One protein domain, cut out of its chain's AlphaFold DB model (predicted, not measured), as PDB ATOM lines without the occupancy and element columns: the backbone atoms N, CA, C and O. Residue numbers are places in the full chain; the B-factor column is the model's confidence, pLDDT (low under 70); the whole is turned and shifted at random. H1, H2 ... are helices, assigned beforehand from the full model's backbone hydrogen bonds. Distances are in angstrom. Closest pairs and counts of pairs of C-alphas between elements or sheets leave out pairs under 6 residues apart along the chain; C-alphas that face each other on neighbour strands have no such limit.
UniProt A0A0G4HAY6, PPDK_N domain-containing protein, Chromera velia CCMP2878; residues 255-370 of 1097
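AT A GLANCE: This is residues 255 to 370 of the 1097 residues of the protein "PPDK_N domain-containing protein" of Chromera velia CCMP2878 (UniProt A0A0G4HAY6). Helices H6, H1, H2 and H3 make a bundle, loosely closed between H2 and H3; H4 packs on H3, and H5 touches no helix. The printed part has 116 residues with six named helices, H1 to H6: all helix, compact, radius of gyration of the C-alphas 12.9 A, spans 35, 33 and 27 A.

IN THESE COORDINATES: H6, residues 352 to 369, begins at C-alpha (10.524, -27.677, 2.680) and spans 25.2 A. H1 is residues 255 to 267, beginning at (4.239, -3.142, 4.902); H2 281 to 292, H3 297 to 311, H4 314 to 325, H5 329 to 334.

HOW THE PARTS SIT: H6 touches H1 and H3, opposite ways at shallow tilts of 6 and 19 degrees; closest C-alphas are Gly 260 and Phe 361, 6.5 A, and Leu 309 and Pro 352, 5.0 A. Every O i to N i+4 pair in H1, H2, H3 and H5 is within hydrogen-bond range; 7 of 8 in H4, 12 of 14 in H6.

THE WHOLE: Links H1 to H2 and H5 to H6 are long; residues 337 to 342 are among 15 under pLDDT 70.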
ATOM      1  N   ASP A 255       3.219  -3.028   5.945       68.50
ATOM      2  CA  ASP A 255       4.239  -3.142   4.902       68.50
ATOM      3  C   ASP A 255       5.224  -4.296   5.136       68.50
ATOM      4  O   ASP A 255       5.660  -4.887   4.155       68.50
ATOM      5  N   ASP A 256       5.529  -4.686   6.376       76.62
ATOM      6  CA  ASP A 256       6.412  -5.825   6.672       76.62
ATOM      7  C   ASP A 256       5.782  -7.151   6.241       76.62
ATOM      8  O   ASP A 256       6.503  -8.065   5.850       76.62
ATOM      9  N   ILE A 257       4.448  -7.260   6.231       79.81
ATOM     10  CA  ILE A 257       3.762  -8.436   5.675       79.81
ATOM     11  C   ILE A 257       4.004  -8.496   4.165       79.81
ATOM     12  O   ILE A 257       4.483  -9.497   3.638       79.81
ATOM     13  N   ARG A 258       3.718  -7.398   3.457       77.88
ATOM     14  CA  ARG A 258       3.868  -7.321   1.999       77.88
ATOM     15  C   ARG A 258       5.328  -7.476   1.565       77.88
ATOM     16  O   ARG A 258       5.626  -8.235   0.649       77.88
ATOM     17  N   LEU A 259       6.246  -6.769   2.219       81.62
ATOM     18  CA  LEU A 259       7.682  -6.828   1.946       81.62
ATOM     19  C   LEU A 259       8.288  -8.159   2.399       81.62
ATOM     20  O   LEU A 259       9.189  -8.665   1.732       81.62
ATOM     21  N   GLY A 260       7.787  -8.738   3.490       85.19
ATOM     22  CA  GLY A 260       8.219 -10.024   4.026       85.19
ATOM     23  C   GLY A 260       7.932 -11.166   3.062       85.19
ATOM     24  O   GLY A 260       8.864 -11.871   2.675       85.19
ATOM     25  N   ILE A 261       6.688 -11.299   2.588       87.50
ATOM     26  CA  ILE A 261       6.357 -12.336   1.599       87.50
ATOM     27  C   ILE A 261       7.135 -12.118   0.298       87.50
ATOM     28  O   ILE A 261       7.698 -13.057  -0.257       87.50
ATOM     29  N   LEU A 262       7.266 -10.865  -0.145       85.62
ATOM     30  CA  LEU A 262       8.005 -10.508  -1.354       85.62
ATOM     31  C   LEU A 262       9.488 -10.894  -1.255       85.62
ATOM     32  O   LEU A 262      10.071 -11.410  -2.209       85.62
ATOM     33  N   LYS A 263      10.107 -10.659  -0.094       88.00
ATOM     34  CA  LYS A 263      11.485 -11.064   0.191       88.00
ATOM     35  C   LYS A 263      11.632 -12.584   0.118       88.00
ATOM     36  O   LYS A 263      12.541 -13.058  -0.558       88.00
ATOM     37  N   ILE A 264      10.701 -13.330   0.717       89.75
ATOM     38  CA  ILE A 264      10.697 -14.800   0.708       89.75
ATOM     39  C   ILE A 264      10.599 -15.349  -0.718       89.75
ATOM     40  O   ILE A 264      11.393 -16.214  -1.091       89.75
ATOM     41  N   LEU A 265       9.682 -14.826  -1.538       88.31
ATOM     42  CA  LEU A 265       9.544 -15.248  -2.936       88.31
ATOM     43  C   LEU A 265      10.839 -15.007  -3.725       88.31
ATOM     44  O   LEU A 265      11.278 -15.873  -4.480       88.31
ATOM     45  N   ARG A 266      11.488 -13.856  -3.514       87.06
ATOM     46  CA  ARG A 266      12.720 -13.471  -4.222       87.06
ATOM     47  C   ARG A 266      13.936 -14.292  -3.814       87.06
ATOM     48  O   ARG A 266      14.710 -14.668  -4.690       87.06
ATOM     49  N   GLU A 267      14.112 -14.553  -2.523       88.50
ATOM     50  CA  GLU A 267      15.242 -15.332  -1.996       88.50
ATOM     51  C   GLU A 267      15.181 -16.805  -2.422       88.50
ATOM     52  O   GLU A 267      16.224 -17.431  -2.594       88.50
ATOM     53  N   ASN A 268      13.977 -17.333  -2.664       87.19
ATOM     54  CA  ASN A 268      13.758 -18.730  -3.050       87.19
ATOM     55  C   ASN A 268      13.433 -18.908  -4.548       87.19
ATOM     56  O   ASN A 268      13.073 -19.999  -4.981       87.19
ATOM     57  N   GLY A 269      13.571 -17.852  -5.359       84.50
ATOM     58  CA  GLY A 269      13.422 -17.930  -6.816       84.50
ATOM     59  C   GLY A 269      12.005 -18.247  -7.309       84.50
ATOM     60  O   GLY A 269      11.860 -18.817  -8.391       84.50
ATOM     61  N   ILE A 270      10.967 -17.890  -6.548       85.69
ATOM     62  CA  ILE A 270       9.563 -18.049  -6.951       85.69
ATOM     63  C   ILE A 270       9.191 -16.964  -7.971       85.69
ATOM     64  O   ILE A 270       9.621 -15.811  -7.865       85.69
ATOM     65  N   ARG A 271       8.403 -17.335  -8.983       80.06
ATOM     66  CA  ARG A 271       7.947 -16.431 -10.042       80.06
ATOM     67  C   ARG A 271       7.104 -15.284  -9.463       80.06
ATOM     68  O   ARG A 271       6.145 -15.504  -8.734       80.06
ATOM     69  N   GLU A 272       7.444 -14.053  -9.850       72.50
ATOM     70  CA  GLU A 272       6.724 -12.822  -9.491       72.50
ATOM     71  C   GLU A 272       6.397 -12.054 -10.787       72.50
ATOM     72  O   GLU A 272       7.287 -11.485 -11.432       72.50
ATOM     73  N   GLY A 273       5.132 -12.066 -11.219       69.44
ATOM     74  CA  GLY A 273       4.693 -11.393 -12.447       69.44
ATOM     75  C   GLY A 273       5.441 -11.873 -13.703       69.44
ATOM     76  O   GLY A 273       5.329 -13.030 -14.118       69.44
ATOM     77  N   HIS A 274       6.204 -10.974 -14.334       67.81
ATOM     78  CA  HIS A 274       6.980 -11.267 -15.550       67.81
ATOM     79  C   HIS A 274       8.390 -11.826 -15.284       67.81
ATOM     80  O   HIS A 274       9.121 -12.102 -16.236       67.81
ATOM     81  N   ARG A 275       8.807 -11.981 -14.020       71.12
ATOM     82  CA  ARG A 275      10.152 -12.465 -13.684       71.12
ATOM     83  C   ARG A 275      10.249 -13.996 -13.830       71.12
ATOM     84  O   ARG A 275       9.363 -14.681 -13.333       71.12
ATOM     85  N   PRO A 276      11.314 -14.554 -14.438       71.38
ATOM     86  CA  PRO A 276      11.523 -16.004 -14.487       71.38
ATOM     87  C   PRO A 276      11.742 -16.594 -13.083       71.38
ATOM     88  O   PRO A 276      12.479 -16.003 -12.291       71.38
ATOM     89  N   GLY A 277      11.143 -17.750 -12.787       84.50
ATOM     90  CA  GLY A 277      11.247 -18.433 -11.491       84.50
ATOM     91  C   GLY A 277      10.394 -19.706 -11.425       84.50
ATOM     92  O   GLY A 277       9.784 -20.088 -12.423       84.50
ATOM     93  N   ILE A 278      10.353 -20.352 -10.258       84.19
ATOM     94  CA  ILE A 278       9.482 -21.504  -9.975       84.19
ATOM     95  C   ILE A 278       8.022 -21.037  -9.992       84.19
ATOM     96  O   ILE A 278       7.673 -20.071  -9.314       84.19
ATOM     97  N   GLU A 279       7.172 -21.712 -10.766       83.06
ATOM     98  CA  GLU A 279       5.738 -21.420 -10.826       83.06
ATOM     99  C   GLU A 279       4.999 -22.119  -9.683       83.06
ATOM    100  O   GLU A 279       4.765 -23.324  -9.732       83.06
ATOM    101  N   ASP A 280       4.608 -21.351  -8.668       87.62
ATOM    102  CA  ASP A 280       3.764 -21.811  -7.567       87.62
ATOM    103  C   ASP A 280       2.467 -20.992  -7.560       87.62
ATOM    104  O   ASP A 280       2.464 -19.801  -7.240       87.62
ATOM    105  N   HIS A 281       1.361 -21.630  -7.953       84.62
ATOM    106  CA  HIS A 281       0.077 -20.946  -8.120       84.62
ATOM    107  C   HIS A 281      -0.501 -20.461  -6.786       84.62
ATOM    108  O   HIS A 281      -1.117 -19.396  -6.743       84.62
ATOM    109  N   PHE A 282      -0.312 -21.217  -5.701       90.31
ATOM    110  CA  PHE A 282      -0.790 -20.822  -4.379       90.31
ATOM    111  C   PHE A 282      -0.035 -19.592  -3.872       90.31
ATOM    112  O   PHE A 282      -0.662 -18.602  -3.492       90.31
ATOM    113  N   LEU A 283       1.301 -19.629  -3.901       89.12
ATOM    114  CA  LEU A 283       2.132 -18.525  -3.425       89.12
ATOM    115  C   LEU A 283       1.924 -17.262  -4.257       89.12
ATOM    116  O   LEU A 283       1.866 -16.177  -3.684       89.12
ATOM    117  N   GLU A 284       1.750 -17.383  -5.575       84.31
ATOM    118  CA  GLU A 284       1.418 -16.244  -6.432       84.31
ATOM    119  C   GLU A 284       0.061 -15.630  -6.049       84.31
ATOM    120  O   GLU A 284      -0.029 -14.421  -5.823       84.31
ATOM    121  N   GLN A 285      -0.989 -16.447  -5.924       86.06
ATOM    122  CA  GLN A 285      -2.335 -15.976  -5.584       86.06
ATOM    123  C   GLN A 285      -2.401 -15.368  -4.180       86.06
ATOM    124  O   GLN A 285      -3.012 -14.309  -3.998       86.06
ATOM    125  N   TRP A 286      -1.753 -16.000  -3.199       87.88
ATOM    126  CA  TRP A 286      -1.710 -15.516  -1.823       87.88
ATOM    127  C   TRP A 286      -0.868 -14.242  -1.698       87.88
ATOM    128  O   TRP A 286      -1.296 -13.289  -1.054       87.88
ATOM    129  N   HIS A 287       0.262 -14.143  -2.399       84.62
ATOM    130  CA  HIS A 287       1.039 -12.906  -2.500       84.62
ATOM    131  C   HIS A 287       0.217 -11.745  -3.075       84.62
ATOM    132  O   HIS A 287       0.205 -10.654  -2.501       84.62
ATOM    133  N   GLN A 288      -0.521 -11.972  -4.168       79.25
ATOM    134  CA  GLN A 288      -1.405 -10.951  -4.746       79.25
ATOM    135  C   GLN A 288      -2.502 -10.522  -3.760       79.25
ATOM    136  O   GLN A 288      -2.819  -9.332  -3.658       79.25
ATOM    137  N   LYS A 289      -3.050 -11.480  -2.998       82.81
ATOM    138  CA  LYS A 289      -3.990 -11.223  -1.900       82.81
ATOM    139  C   LYS A 289      -3.353 -10.337  -0.831       82.81
ATOM    140  O   LYS A 289      -3.874  -9.257  -0.589       82.81
ATOM    141  N   LEU A 290      -2.191 -10.702  -0.291       80.06
ATOM    142  CA  LEU A 290      -1.465  -9.927   0.729       80.06
ATOM    143  C   LEU A 290      -1.075  -8.513   0.261       80.06
ATOM    144  O   LEU A 290      -0.960  -7.596   1.071       80.06
ATOM    145  N   HIS A 291      -0.916  -8.302  -1.045       72.00
ATOM    146  CA  HIS A 291      -0.692  -6.978  -1.632       72.00
ATOM    147  C   HIS A 291      -1.906  -6.043  -1.558       72.00
ATOM    148  O   HIS A 291      -1.737  -4.823  -1.537       72.00
ATOM    149  N   SER A 292      -3.110  -6.612  -1.551       64.19
ATOM    150  CA  SER A 292      -4.373  -5.881  -1.726       64.19
ATOM    151  C   SER A 292      -5.300  -5.986  -0.517       64.19
ATOM    152  O   SER A 292      -6.229  -5.204  -0.390       64.19
ATOM    153  N   ASN A 293      -5.108  -6.992   0.333       69.12
ATOM    154  CA  ASN A 293      -5.959  -7.279   1.473       69.12
ATOM    155  C   ASN A 293      -5.243  -8.234   2.451       69.12
ATOM    156  O   ASN A 293      -5.092  -9.426   2.176       69.12
ATOM    157  N   THR A 294      -4.830  -7.720   3.611       73.94
ATOM    158  CA  THR A 294      -4.277  -8.529   4.712       73.94
ATOM    159  C   THR A 294      -5.316  -8.663   5.820       73.94
ATOM    160  O   THR A 294      -5.954  -7.684   6.210       73.94
ATOM    161  N   THR A 295      -5.511  -9.883   6.312       75.62
ATOM    162  CA  THR A 295      -6.508 -10.224   7.335       75.62
ATOM    163  C   THR A 295      -5.911 -11.200   8.345       75.62
ATOM    164  O   THR A 295      -4.897 -11.840   8.085       75.62
ATOM    165  N   SER A 296      -6.553 -11.363   9.504       75.56
ATOM    166  CA  SER A 296      -6.125 -12.362  10.496       75.56
ATOM    167  C   SER A 296      -6.140 -13.801   9.953       75.56
ATOM    168  O   SER A 296      -5.387 -14.637  10.449       75.56
ATOM    169  N   ASP A 297      -6.912 -14.080   8.894       83.81
ATOM    170  CA  ASP A 297      -6.919 -15.369   8.183       83.81
ATOM    171  C   ASP A 297      -5.549 -15.753   7.628       83.81
ATOM    172  O   ASP A 297      -5.239 -16.939   7.533       83.81
ATOM    173  N   ASP A 298      -4.700 -14.770   7.316       86.56
ATOM    174  CA  ASP A 298      -3.355 -15.021   6.802       86.56
ATOM    175  C   ASP A 298      -2.474 -15.757   7.819       86.56
ATOM    176  O   ASP A 298      -1.585 -16.503   7.412       86.56
ATOM    177  N   ILE A 299      -2.745 -15.622   9.128       85.19
ATOM    178  CA  ILE A 299      -2.071 -16.414  10.169       85.19
ATOM    179  C   ILE A 299      -2.389 -17.898   9.966       85.19
ATOM    180  O   ILE A 299      -1.472 -18.713   9.905       85.19
ATOM    181  N   VAL A 300      -3.672 -18.247   9.812       88.19
ATOM    182  CA  VAL A 300      -4.105 -19.641   9.632       88.19
ATOM    183  C   VAL A 300      -3.625 -20.194   8.294       88.19
ATOM    184  O   VAL A 300      -3.149 -21.325   8.247       88.19
ATOM    185  N   ILE A 301      -3.689 -19.399   7.220       91.56
ATOM    186  CA  ILE A 301      -3.167 -19.789   5.902       91.56
ATOM    187  C   ILE A 301      -1.660 -20.078   5.994       91.56
ATOM    188  O   ILE A 301      -1.189 -21.076   5.448       91.56
ATOM    189  N   CYS A 302      -0.903 -19.256   6.728       92.69
ATOM    190  CA  CYS A 302       0.527 -19.465   6.935       92.69
ATOM    191  C   CYS A 302       0.823 -20.722   7.770       92.69
ATOM    192  O   CYS A 302       1.724 -21.480   7.418       92.69
ATOM    193  N   GLU A 303       0.053 -20.986   8.829       92.75
ATOM    194  CA  GLU A 303       0.180 -22.211   9.634       92.75
ATOM    195  C   GLU A 303      -0.160 -23.470   8.836       92.75
ATOM    196  O   GLU A 303       0.579 -24.452   8.893       92.75
ATOM    197  N   ALA A 304      -1.241 -23.433   8.056       93.12
ATOM    198  CA  ALA A 304      -1.627 -24.523   7.171       93.12
ATOM    199  C   ALA A 304      -0.542 -24.786   6.120       93.12
ATOM    200  O   ALA A 304      -0.208 -25.938   5.841       93.12
ATOM    201  N   TYR A 305       0.051 -23.721   5.569       94.62
ATOM    202  CA  TYR A 305       1.155 -23.836   4.624       94.62
ATOM    203  C   TYR A 305       2.413 -24.415   5.282       94.62
ATOM    204  O   TYR A 305       3.024 -25.321   4.724       94.62
ATOM    205  N   LEU A 306       2.767 -23.977   6.495       94.31
ATOM    206  CA  LEU A 306       3.854 -24.570   7.282       94.31
ATOM    207  C   LEU A 306       3.602 -26.057   7.561       94.31
ATOM    208  O   LEU A 306       4.518 -26.868   7.424       94.31
ATOM    209  N   HIS A 307       2.367 -26.428   7.907       93.25
ATOM    210  CA  HIS A 307       1.989 -27.820   8.123       93.25
ATOM    211  C   HIS A 307       2.178 -28.648   6.843       93.25
ATOM    212  O   HIS A 307       2.845 -29.680   6.880       93.25
ATOM    213  N   PHE A 308       1.719 -28.137   5.698       94.88
ATOM    214  CA  PHE A 308       1.978 -28.735   4.388       94.88
ATOM    215  C   PHE A 308       3.474 -28.846   4.064       94.88
ATOM    216  O   PHE A 308       3.916 -29.880   3.571       94.88
ATOM    217  N   LEU A 309       4.287 -27.825   4.352       93.25
ATOM    218  CA  LEU A 309       5.731 -27.893   4.117       93.25
ATOM    219  C   LEU A 309       6.397 -29.010   4.933       93.25
ATOM    220  O   LEU A 309       7.351 -29.628   4.453       93.25
ATOM    221  N   HIS A 310       5.883 -29.307   6.129       93.25
ATOM    222  CA  HIS A 310       6.348 -30.423   6.951       93.25
ATOM    223  C   HIS A 310       5.865 -31.791   6.450       93.25
ATOM    224  O   HIS A 310       6.650 -32.738   6.481       93.25
ATOM    225  N   THR A 311       4.611 -31.919   6.003       93.50
ATOM    226  CA  THR A 311       4.028 -33.226   5.634       93.50
ATOM    227  C   THR A 311       4.196 -33.588   4.158       93.50
ATOM    228  O   THR A 311       4.224 -34.767   3.815       93.50
ATOM    229  N   GLY A 312       4.305 -32.595   3.277       90.31
ATOM    230  CA  GLY A 312       4.299 -32.755   1.820       90.31
ATOM    231  C   GLY A 312       2.934 -33.103   1.221       90.31
ATOM    232  O   GLY A 312       2.836 -33.271   0.006       90.31
ATOM    233  N   ASN A 313       1.879 -33.196   2.035       91.31
ATOM    234  CA  ASN A 313       0.535 -33.554   1.590       91.31
ATOM    235  C   ASN A 313      -0.374 -32.320   1.529       91.31
ATOM    236  O   ASN A 313      -0.698 -31.717   2.550       91.31
ATOM    237  N   TRP A 314      -0.811 -31.951   0.323       91.12
ATOM    238  CA  TRP A 314      -1.635 -30.757   0.109       91.12
ATOM    239  C   TRP A 314      -3.032 -30.853   0.741       91.12
ATOM    240  O   TRP A 314      -3.627 -29.830   1.066       91.12
ATOM    241  N   ASP A 315      -3.556 -32.056   0.984       90.00
ATOM    242  CA  ASP A 315      -4.841 -32.201   1.678       90.00
ATOM    243  C   ASP A 315      -4.754 -31.783   3.157       90.00
ATOM    244  O   ASP A 315      -5.733 -31.279   3.715       90.00
ATOM    245  N   ASP A 316      -3.571 -31.896   3.777       89.75
ATOM    246  CA  ASP A 316      -3.352 -31.469   5.163       89.75
ATOM    247  C   ASP A 316      -3.466 -29.946   5.311       89.75
ATOM    248  O   ASP A 316      -3.922 -29.470   6.351       89.75
ATOM    249  N   PHE A 317      -3.125 -29.180   4.265       92.44
ATOM    250  CA  PHE A 317      -3.346 -27.730   4.225       92.44
ATOM    251  C   PHE A 317      -4.834 -27.409   4.407       92.44
ATOM    252  O   PHE A 317      -5.212 -26.632   5.283       92.44
ATOM    253  N   TRP A 318      -5.695 -28.045   3.608       90.69
ATOM    254  CA  TRP A 318      -7.138 -27.799   3.651       90.69
ATOM    255  C   TRP A 318      -7.758 -28.261   4.963       90.69
ATOM    256  O   TRP A 318      -8.585 -27.549   5.535       90.69
ATOM    257  N   LYS A 319      -7.319 -29.415   5.469       89.56
ATOM    258  CA  LYS A 319      -7.740 -29.911   6.777       89.56
ATOM    259  C   LYS A 319      -7.374 -28.925   7.887       89.56
ATOM    260  O   LYS A 319      -8.229 -28.583   8.698       89.56
ATOM    261  N   TYR A 320      -6.144 -28.409   7.886       92.44
ATOM    262  CA  TYR A 320      -5.693 -27.440   8.882       92.44
ATOM    263  C   TYR A 320      -6.477 -26.117   8.795       92.44
ATOM    264  O   TYR A 320      -6.941 -25.611   9.817       92.44
ATOM    265  N   CYS A 321      -6.689 -25.588   7.583       89.81
ATOM    266  CA  CYS A 321      -7.503 -24.391   7.339       89.81
ATOM    267  C   CYS A 321      -8.924 -24.519   7.911       89.81
ATOM    268  O   CYS A 321      -9.416 -23.593   8.564       89.81
ATOM    269  N   TRP A 322      -9.566 -25.674   7.727       86.50
ATOM    270  CA  TRP A 322     -10.892 -25.943   8.283       86.50
ATOM    271  C   TRP A 322     -10.870 -26.113   9.808       86.50
ATOM    272  O   TRP A 322     -11.671 -25.498  10.520       86.50
ATOM    273  N   ASP A 323      -9.941 -26.917  10.323       82.88
ATOM    274  CA  ASP A 323      -9.874 -27.267  11.743       82.88
ATOM    275  C   ASP A 323      -9.513 -26.064  12.624       82.88
ATOM    276  O   ASP A 323     -10.032 -25.950  13.738       82.88
ATOM    277  N   LYS A 324      -8.653 -25.161  12.135       81.75
ATOM    278  CA  LYS A 324      -8.150 -24.008  12.899       81.75
ATOM    279  C   LYS A 324      -8.799 -22.676  12.546       81.75
ATOM    280  O   LYS A 324      -8.967 -21.851  13.437       81.75
ATOM    281  N   GLY A 325      -9.161 -22.454  11.282       76.06
ATOM    282  CA  GLY A 325      -9.688 -21.164  10.817       76.06
ATOM    283  C   GLY A 325     -11.134 -21.183  10.341       76.06
ATOM    284  O   GLY A 325     -11.661 -20.108  10.045       76.06
ATOM    285  N   ARG A 326     -11.752 -22.374  10.238       82.06
ATOM    286  CA  ARG A 326     -13.049 -22.595   9.568       82.06
ATOM    287  C   ARG A 326     -13.076 -22.021   8.146       82.06
ATOM    288  O   ARG A 326     -14.109 -21.560   7.686       82.06
ATOM    289  N   LEU A 327     -11.926 -22.042   7.470       85.69
ATOM    290  CA  LEU A 327     -11.778 -21.513   6.118       85.69
ATOM    291  C   LEU A 327     -12.084 -22.604   5.093       85.69
ATOM    292  O   LEU A 327     -11.431 -23.651   5.075       85.69
ATOM    293  N   THR A 328     -13.071 -22.349   4.240       86.06
ATOM    294  CA  THR A 328     -13.447 -23.219   3.121       86.06
ATOM    295  C   THR A 328     -12.638 -22.903   1.859       86.06
ATOM    296  O   THR A 328     -11.908 -21.909   1.777       86.06
ATOM    297  N   ARG A 329     -12.762 -23.760   0.838       87.19
ATOM    298  CA  ARG A 329     -12.165 -23.499  -0.483       87.19
ATOM    299  C   ARG A 329     -12.822 -22.292  -1.143       87.19
ATOM    300  O   ARG A 329     -12.141 -21.496  -1.782       87.19
ATOM    301  N   GLU A 330     -14.127 -22.148  -0.955       82.25
ATOM    302  CA  GLU A 330     -14.934 -21.030  -1.424       82.25
ATOM    303  C   GLU A 330     -14.481 -19.718  -0.774       82.25
ATOM    304  O   GLU A 330     -14.322 -18.722  -1.480       82.25
ATOM    305  N   ASP A 331     -14.179 -19.729   0.530       80.31
ATOM    306  CA  ASP A 331     -13.643 -18.559   1.232       80.31
ATOM    307  C   ASP A 331     -12.320 -18.116   0.612       80.31
ATOM    308  O   ASP A 331     -12.189 -16.960   0.213       80.31
ATOM    309  N   LEU A 332     -11.363 -19.034   0.448       85.50
ATOM    310  CA  LEU A 332     -10.062 -18.741  -0.162       85.50
ATOM    311  C   LEU A 332     -10.198 -18.265  -1.622       85.50
ATOM    312  O   LEU A 332      -9.535 -17.304  -2.022       85.50
ATOM    313  N   ALA A 333     -11.113 -18.853  -2.395       83.56
ATOM    314  CA  ALA A 333     -11.436 -18.414  -3.755       83.56
ATOM    315  C   ALA A 333     -12.125 -17.031  -3.792       83.56
ATOM    316  O   ALA A 333     -12.026 -16.297  -4.780       83.56
ATOM    317  N   SER A 334     -12.809 -16.642  -2.713       76.81
ATOM    318  CA  SER A 334     -13.434 -15.323  -2.570       76.81
ATOM    319  C   SER A 334     -12.444 -14.223  -2.166       76.81
ATOM    320  O   SER A 334     -12.733 -13.045  -2.391       76.81
ATOM    321  N   MET A 335     -11.258 -14.578  -1.648       80.75
ATOM    322  CA  MET A 335     -10.192 -13.640  -1.260       80.75
ATOM    323  C   MET A 335      -9.501 -13.016  -2.488       80.75
ATOM    324  O   MET A 335      -8.324 -13.250  -2.775       80.75
ATOM    325  N   LYS A 336     -10.247 -12.213  -3.248       70.75
ATOM    326  CA  LYS A 336      -9.784 -11.587  -4.488       70.75
ATOM    327  C   LYS A 336      -9.019 -10.296  -4.214       70.75
ATOM    328  O   LYS A 336      -9.458  -9.427  -3.466       70.75
ATOM    329  N   ALA A 337      -7.894 -10.156  -4.904       60.75
ATOM    330  CA  ALA A 337      -7.136  -8.918  -5.030       60.75
ATOM    331  C   ALA A 337      -7.606  -8.146  -6.273       60.75
ATOM    332  O   ALA A 337      -7.097  -8.342  -7.381       60.75
ATOM    333  N   GLY A 338      -8.614  -7.291  -6.106       56.38
ATOM    334  CA  GLY A 338      -9.184  -6.497  -7.194       56.38
ATOM    335  C   GLY A 338      -9.797  -7.330  -8.316       56.38
ATOM    336  O   GLY A 338     -10.172  -8.484  -8.140       56.38
ATOM    337  N   TRP A 339      -9.898  -6.733  -9.505       50.09
ATOM    338  CA  TRP A 339     -10.542  -7.357 -10.668       50.09
ATOM    339  C   TRP A 339      -9.664  -8.384 -11.409       50.09
ATOM    340  O   TRP A 339     -10.147  -9.023 -12.339       50.09
ATOM    341  N   ARG A 340      -8.379  -8.531 -11.042       52.81
ATOM    342  CA  ARG A 340      -7.381  -9.322 -11.796       52.81
ATOM    343  C   ARG A 340      -7.034 -10.688 -11.194       52.81
ATOM    344  O   ARG A 340      -6.299 -11.432 -11.834       52.81
ATOM    345  N   ASN A 341      -7.516 -11.020  -9.996       63.44
ATOM    346  CA  ASN A 341      -7.193 -12.278  -9.315       63.44
ATOM    347  C   ASN A 341      -8.452 -13.157  -9.151       63.44
ATOM    348  O   ASN A 341      -9.498 -12.668  -8.725       63.44
ATOM    349  N   ASN A 342      -8.333 -14.456  -9.449       66.75
ATOM    350  CA  ASN A 342      -9.390 -15.462  -9.278       66.75
ATOM    351  C   ASN A 342      -9.507 -15.990  -7.830       66.75
ATOM    352  O   ASN A 342     -10.264 -16.928  -7.596       66.75
ATOM    353  N   GLY A 343      -8.781 -15.392  -6.877       75.88
ATOM    354  CA  GLY A 343      -8.691 -15.857  -5.490       75.88
ATOM    355  C   GLY A 343      -7.734 -17.040  -5.335       75.88
ATOM    356  O   GLY A 343      -7.125 -17.494  -6.306       75.88
ATOM    357  N   ILE A 344      -7.577 -17.533  -4.108       84.06
ATOM    358  CA  ILE A 344      -6.661 -18.635  -3.795       84.06
ATOM    359  C   ILE A 344      -7.347 -19.962  -4.145       84.06
ATOM    360  O   ILE A 344      -8.300 -20.382  -3.497       84.06
ATOM    361  N   THR A 345      -6.872 -20.606  -5.207       83.81
ATOM    362  CA  THR A 345      -7.462 -21.812  -5.820       83.81
ATOM    363  C   THR A 345      -6.415 -22.836  -6.272       83.81
ATOM    364  O   THR A 345      -6.751 -24.001  -6.479       83.81
ATOM    365  N   GLY A 346      -5.155 -22.423  -6.440       76.25
ATOM    366  CA  GLY A 346      -4.066 -23.271  -6.923       76.25
ATOM    367  C   GLY A 346      -3.424 -24.140  -5.840       76.25
ATOM    368  O   GLY A 346      -3.496 -23.838  -4.651       76.25
ATOM    369  N   SER A 347      -2.768 -25.224  -6.261       81.38
ATOM    370  CA  SER A 347      -1.907 -26.038  -5.396       81.38
ATOM    371  C   SER A 347      -0.540 -25.387  -5.202       81.38
ATOM    372  O   SER A 347      -0.019 -24.774  -6.136       81.38
ATOM    373  N   ALA A 348       0.065 -25.585  -4.032       87.44
ATOM    374  CA  ALA A 348       1.446 -25.184  -3.794       87.44
ATOM    375  C   ALA A 348       2.453 -26.278  -4.174       87.44
ATOM    376  O   ALA A 348       2.162 -27.475  -4.112       87.44
ATOM    377  N   CYS A 349       3.670 -25.868  -4.516       88.94
ATOM    378  CA  CYS A 349       4.820 -26.750  -4.632       88.94
ATOM    379  C   CYS A 349       5.352 -27.108  -3.236       88.94
ATOM    380  O   CYS A 349       5.439 -26.262  -2.343       88.94
ATOM    381  N   HIS A 350       5.762 -28.364  -3.039       91.88
ATOM    382  CA  HIS A 350       6.380 -28.781  -1.778       91.88
ATOM    383  C   HIS A 350       7.836 -28.302  -1.707       91.88
ATOM    384  O   HIS A 350       8.726 -28.878  -2.332       91.88
ATOM    385  N   LEU A 351       8.077 -27.223  -0.954       91.31
ATOM    386  CA  LEU A 351       9.376 -26.543  -0.851       91.31
ATOM    387  C   LEU A 351       9.853 -26.468   0.618       91.31
ATOM    388  O   LEU A 351       9.876 -25.394   1.220       91.31
ATOM    389  N   PRO A 352      10.263 -27.597   1.234       90.62
ATOM    390  CA  PRO A 352      10.524 -27.677   2.680       90.62
ATOM    391  C   PRO A 352      11.687 -26.796   3.169       90.62
ATOM    392  O   PRO A 352      11.750 -26.438   4.341       90.62
ATOM    393  N   HIS A 353      12.604 -26.387   2.290       90.12
ATOM    394  CA  HIS A 353      13.693 -25.470   2.647       90.12
ATOM    395  C   HIS A 353      13.201 -24.065   3.052       90.12
ATOM    396  O   HIS A 353      13.942 -23.331   3.701       90.12
ATOM    397  N   MET A 354      11.954 -23.700   2.725       92.12
ATOM    398  CA  MET A 354      11.356 -22.404   3.066       92.12
ATOM    399  C   MET A 354      10.783 -22.341   4.493       92.12
ATOM    400  O   MET A 354      10.364 -21.268   4.929       92.12
ATOM    401  N   ILE A 355      10.773 -23.457   5.239       92.19
ATOM    402  CA  ILE A 355      10.182 -23.541   6.588       92.19
ATOM    403  C   ILE A 355      10.699 -22.437   7.534       92.19
ATOM    404  O   ILE A 355       9.861 -21.736   8.099       92.19
ATOM    405  N   PRO A 356      12.019 -22.186   7.688       91.94
ATOM    406  CA  PRO A 356      12.500 -21.136   8.594       91.94
ATOM    407  C   PRO A 356      12.022 -19.731   8.200       91.94
ATOM    408  O   PRO A 356      11.705 -18.908   9.059       91.94
ATOM    409  N   ALA A 357      11.930 -19.460   6.895       90.69
ATOM    410  CA  ALA A 357      11.480 -18.175   6.377       90.69
ATOM    411  C   ALA A 357       9.985 -17.954   6.658       90.69
ATOM    412  O   ALA A 357       9.596 -16.880   7.115       90.69
ATOM    413  N   PHE A 358       9.159 -18.988   6.469       93.69
ATOM    414  CA  PHE A 358       7.736 -18.925   6.798       93.69
ATOM    415  C   PHE A 358       7.451 -18.954   8.303       93.69
ATOM    416  O   PHE A 358       6.471 -18.354   8.721       93.69
ATOM    417  N   GLN A 359       8.311 -19.545   9.138       90.69
ATOM    418  CA  GLN A 359       8.214 -19.415  10.600       90.69
ATOM    419  C   GLN A 359       8.436 -17.964  11.047       90.69
ATOM    420  O   GLN A 359       7.686 -17.441  11.871       90.69
ATOM    421  N   HIS A 360       9.425 -17.277  10.466       85.75
ATOM    422  CA  HIS A 360       9.617 -15.849  10.716       85.75
ATOM    423  C   HIS A 360       8.453 -15.010  10.164       85.75
ATOM    424  O   HIS A 360       7.972 -14.100  10.834       85.75
ATOM    425  N   PHE A 361       7.950 -15.341   8.972       89.44
ATOM    426  CA  PHE A 361       6.792 -14.664   8.386       89.44
ATOM    427  C   PHE A 361       5.517 -14.837   9.215       89.44
ATOM    428  O   PHE A 361       4.777 -13.878   9.425       89.44
ATOM    429  N   HIS A 362       5.291 -16.035   9.750       87.44
ATOM    430  CA  HIS A 362       4.205 -16.324  10.681       87.44
ATOM    431  C   HIS A 362       4.305 -15.469  11.945       87.44
ATOM    432  O   HIS A 362       3.302 -14.905  12.375       87.44
ATOM    433  N   TRP A 363       5.512 -15.276  12.488       82.00
ATOM    434  CA  TRP A 363       5.737 -14.346  13.596       82.00
ATOM    435  C   TRP A 363       5.395 -12.889  13.230       82.00
ATOM    436  O   TRP A 363       4.773 -12.198  14.037       82.00
ATOM    437  N   ILE A 364       5.720 -12.425  12.014       79.88
ATOM    438  CA  ILE A 364       5.330 -11.086  11.521       79.88
ATOM    439  C   ILE A 364       3.803 -10.967  11.436       79.88
ATOM    440  O   ILE A 364       3.232  -9.990  11.925       79.88
ATOM    441  N   LEU A 365       3.131 -11.967  10.853       79.56
ATOM    442  CA  LEU A 365       1.671 -12.010  10.736       79.56
ATOM    443  C   LEU A 365       1.005 -11.992  12.113       79.56
ATOM    444  O   LEU A 365       0.107 -11.181  12.346       79.56
ATOM    445  N   LYS A 366       1.485 -12.820  13.050       75.44
ATOM    446  CA  LYS A 366       1.021 -12.813  14.439       75.44
ATOM    447  C   LYS A 366       1.269 -11.460  15.091       75.44
ATOM    448  O   LYS A 366       0.336 -10.874  15.607       75.44
ATOM    449  N   THR A 367       2.457 -10.883  15.018       69.38
ATOM    450  CA  THR A 367       2.729  -9.587  15.677       69.38
ATOM    451  C   THR A 367       1.908  -8.434  15.077       69.38
ATOM    452  O   THR A 367       1.572  -7.474  15.766       69.38
ATOM    453  N   THR A 368       1.549  -8.524  13.794       69.00
ATOM    454  CA  THR A 368       0.787  -7.475  13.100       69.00
ATOM    455  C   THR A 368      -0.721  -7.592  13.321       69.00
ATOM    456  O   THR A 368      -1.394  -6.574  13.488       69.00
ATOM    457  N   HIS A 369      -1.257  -8.816  13.329       67.31
ATOM    458  CA  HIS A 369      -2.697  -9.071  13.447       67.31
ATOM    459  C   HIS A 369      -3.142  -9.548  14.839       67.31
ATOM    460  O   HIS A 369      -4.316  -9.398  15.178       67.31
ATOM    461  N   SER A 370      -2.245 -10.095  15.665       56.44
ATOM    462  CA  SER A 370      -2.564 -10.597  17.006       56.44
ATOM    463  C   SER A 370      -2.342  -9.520  18.076       56.44
ATOM    464  O   SER A 370      -1.234  -9.068  18.341       56.44
TER     465      SER A 370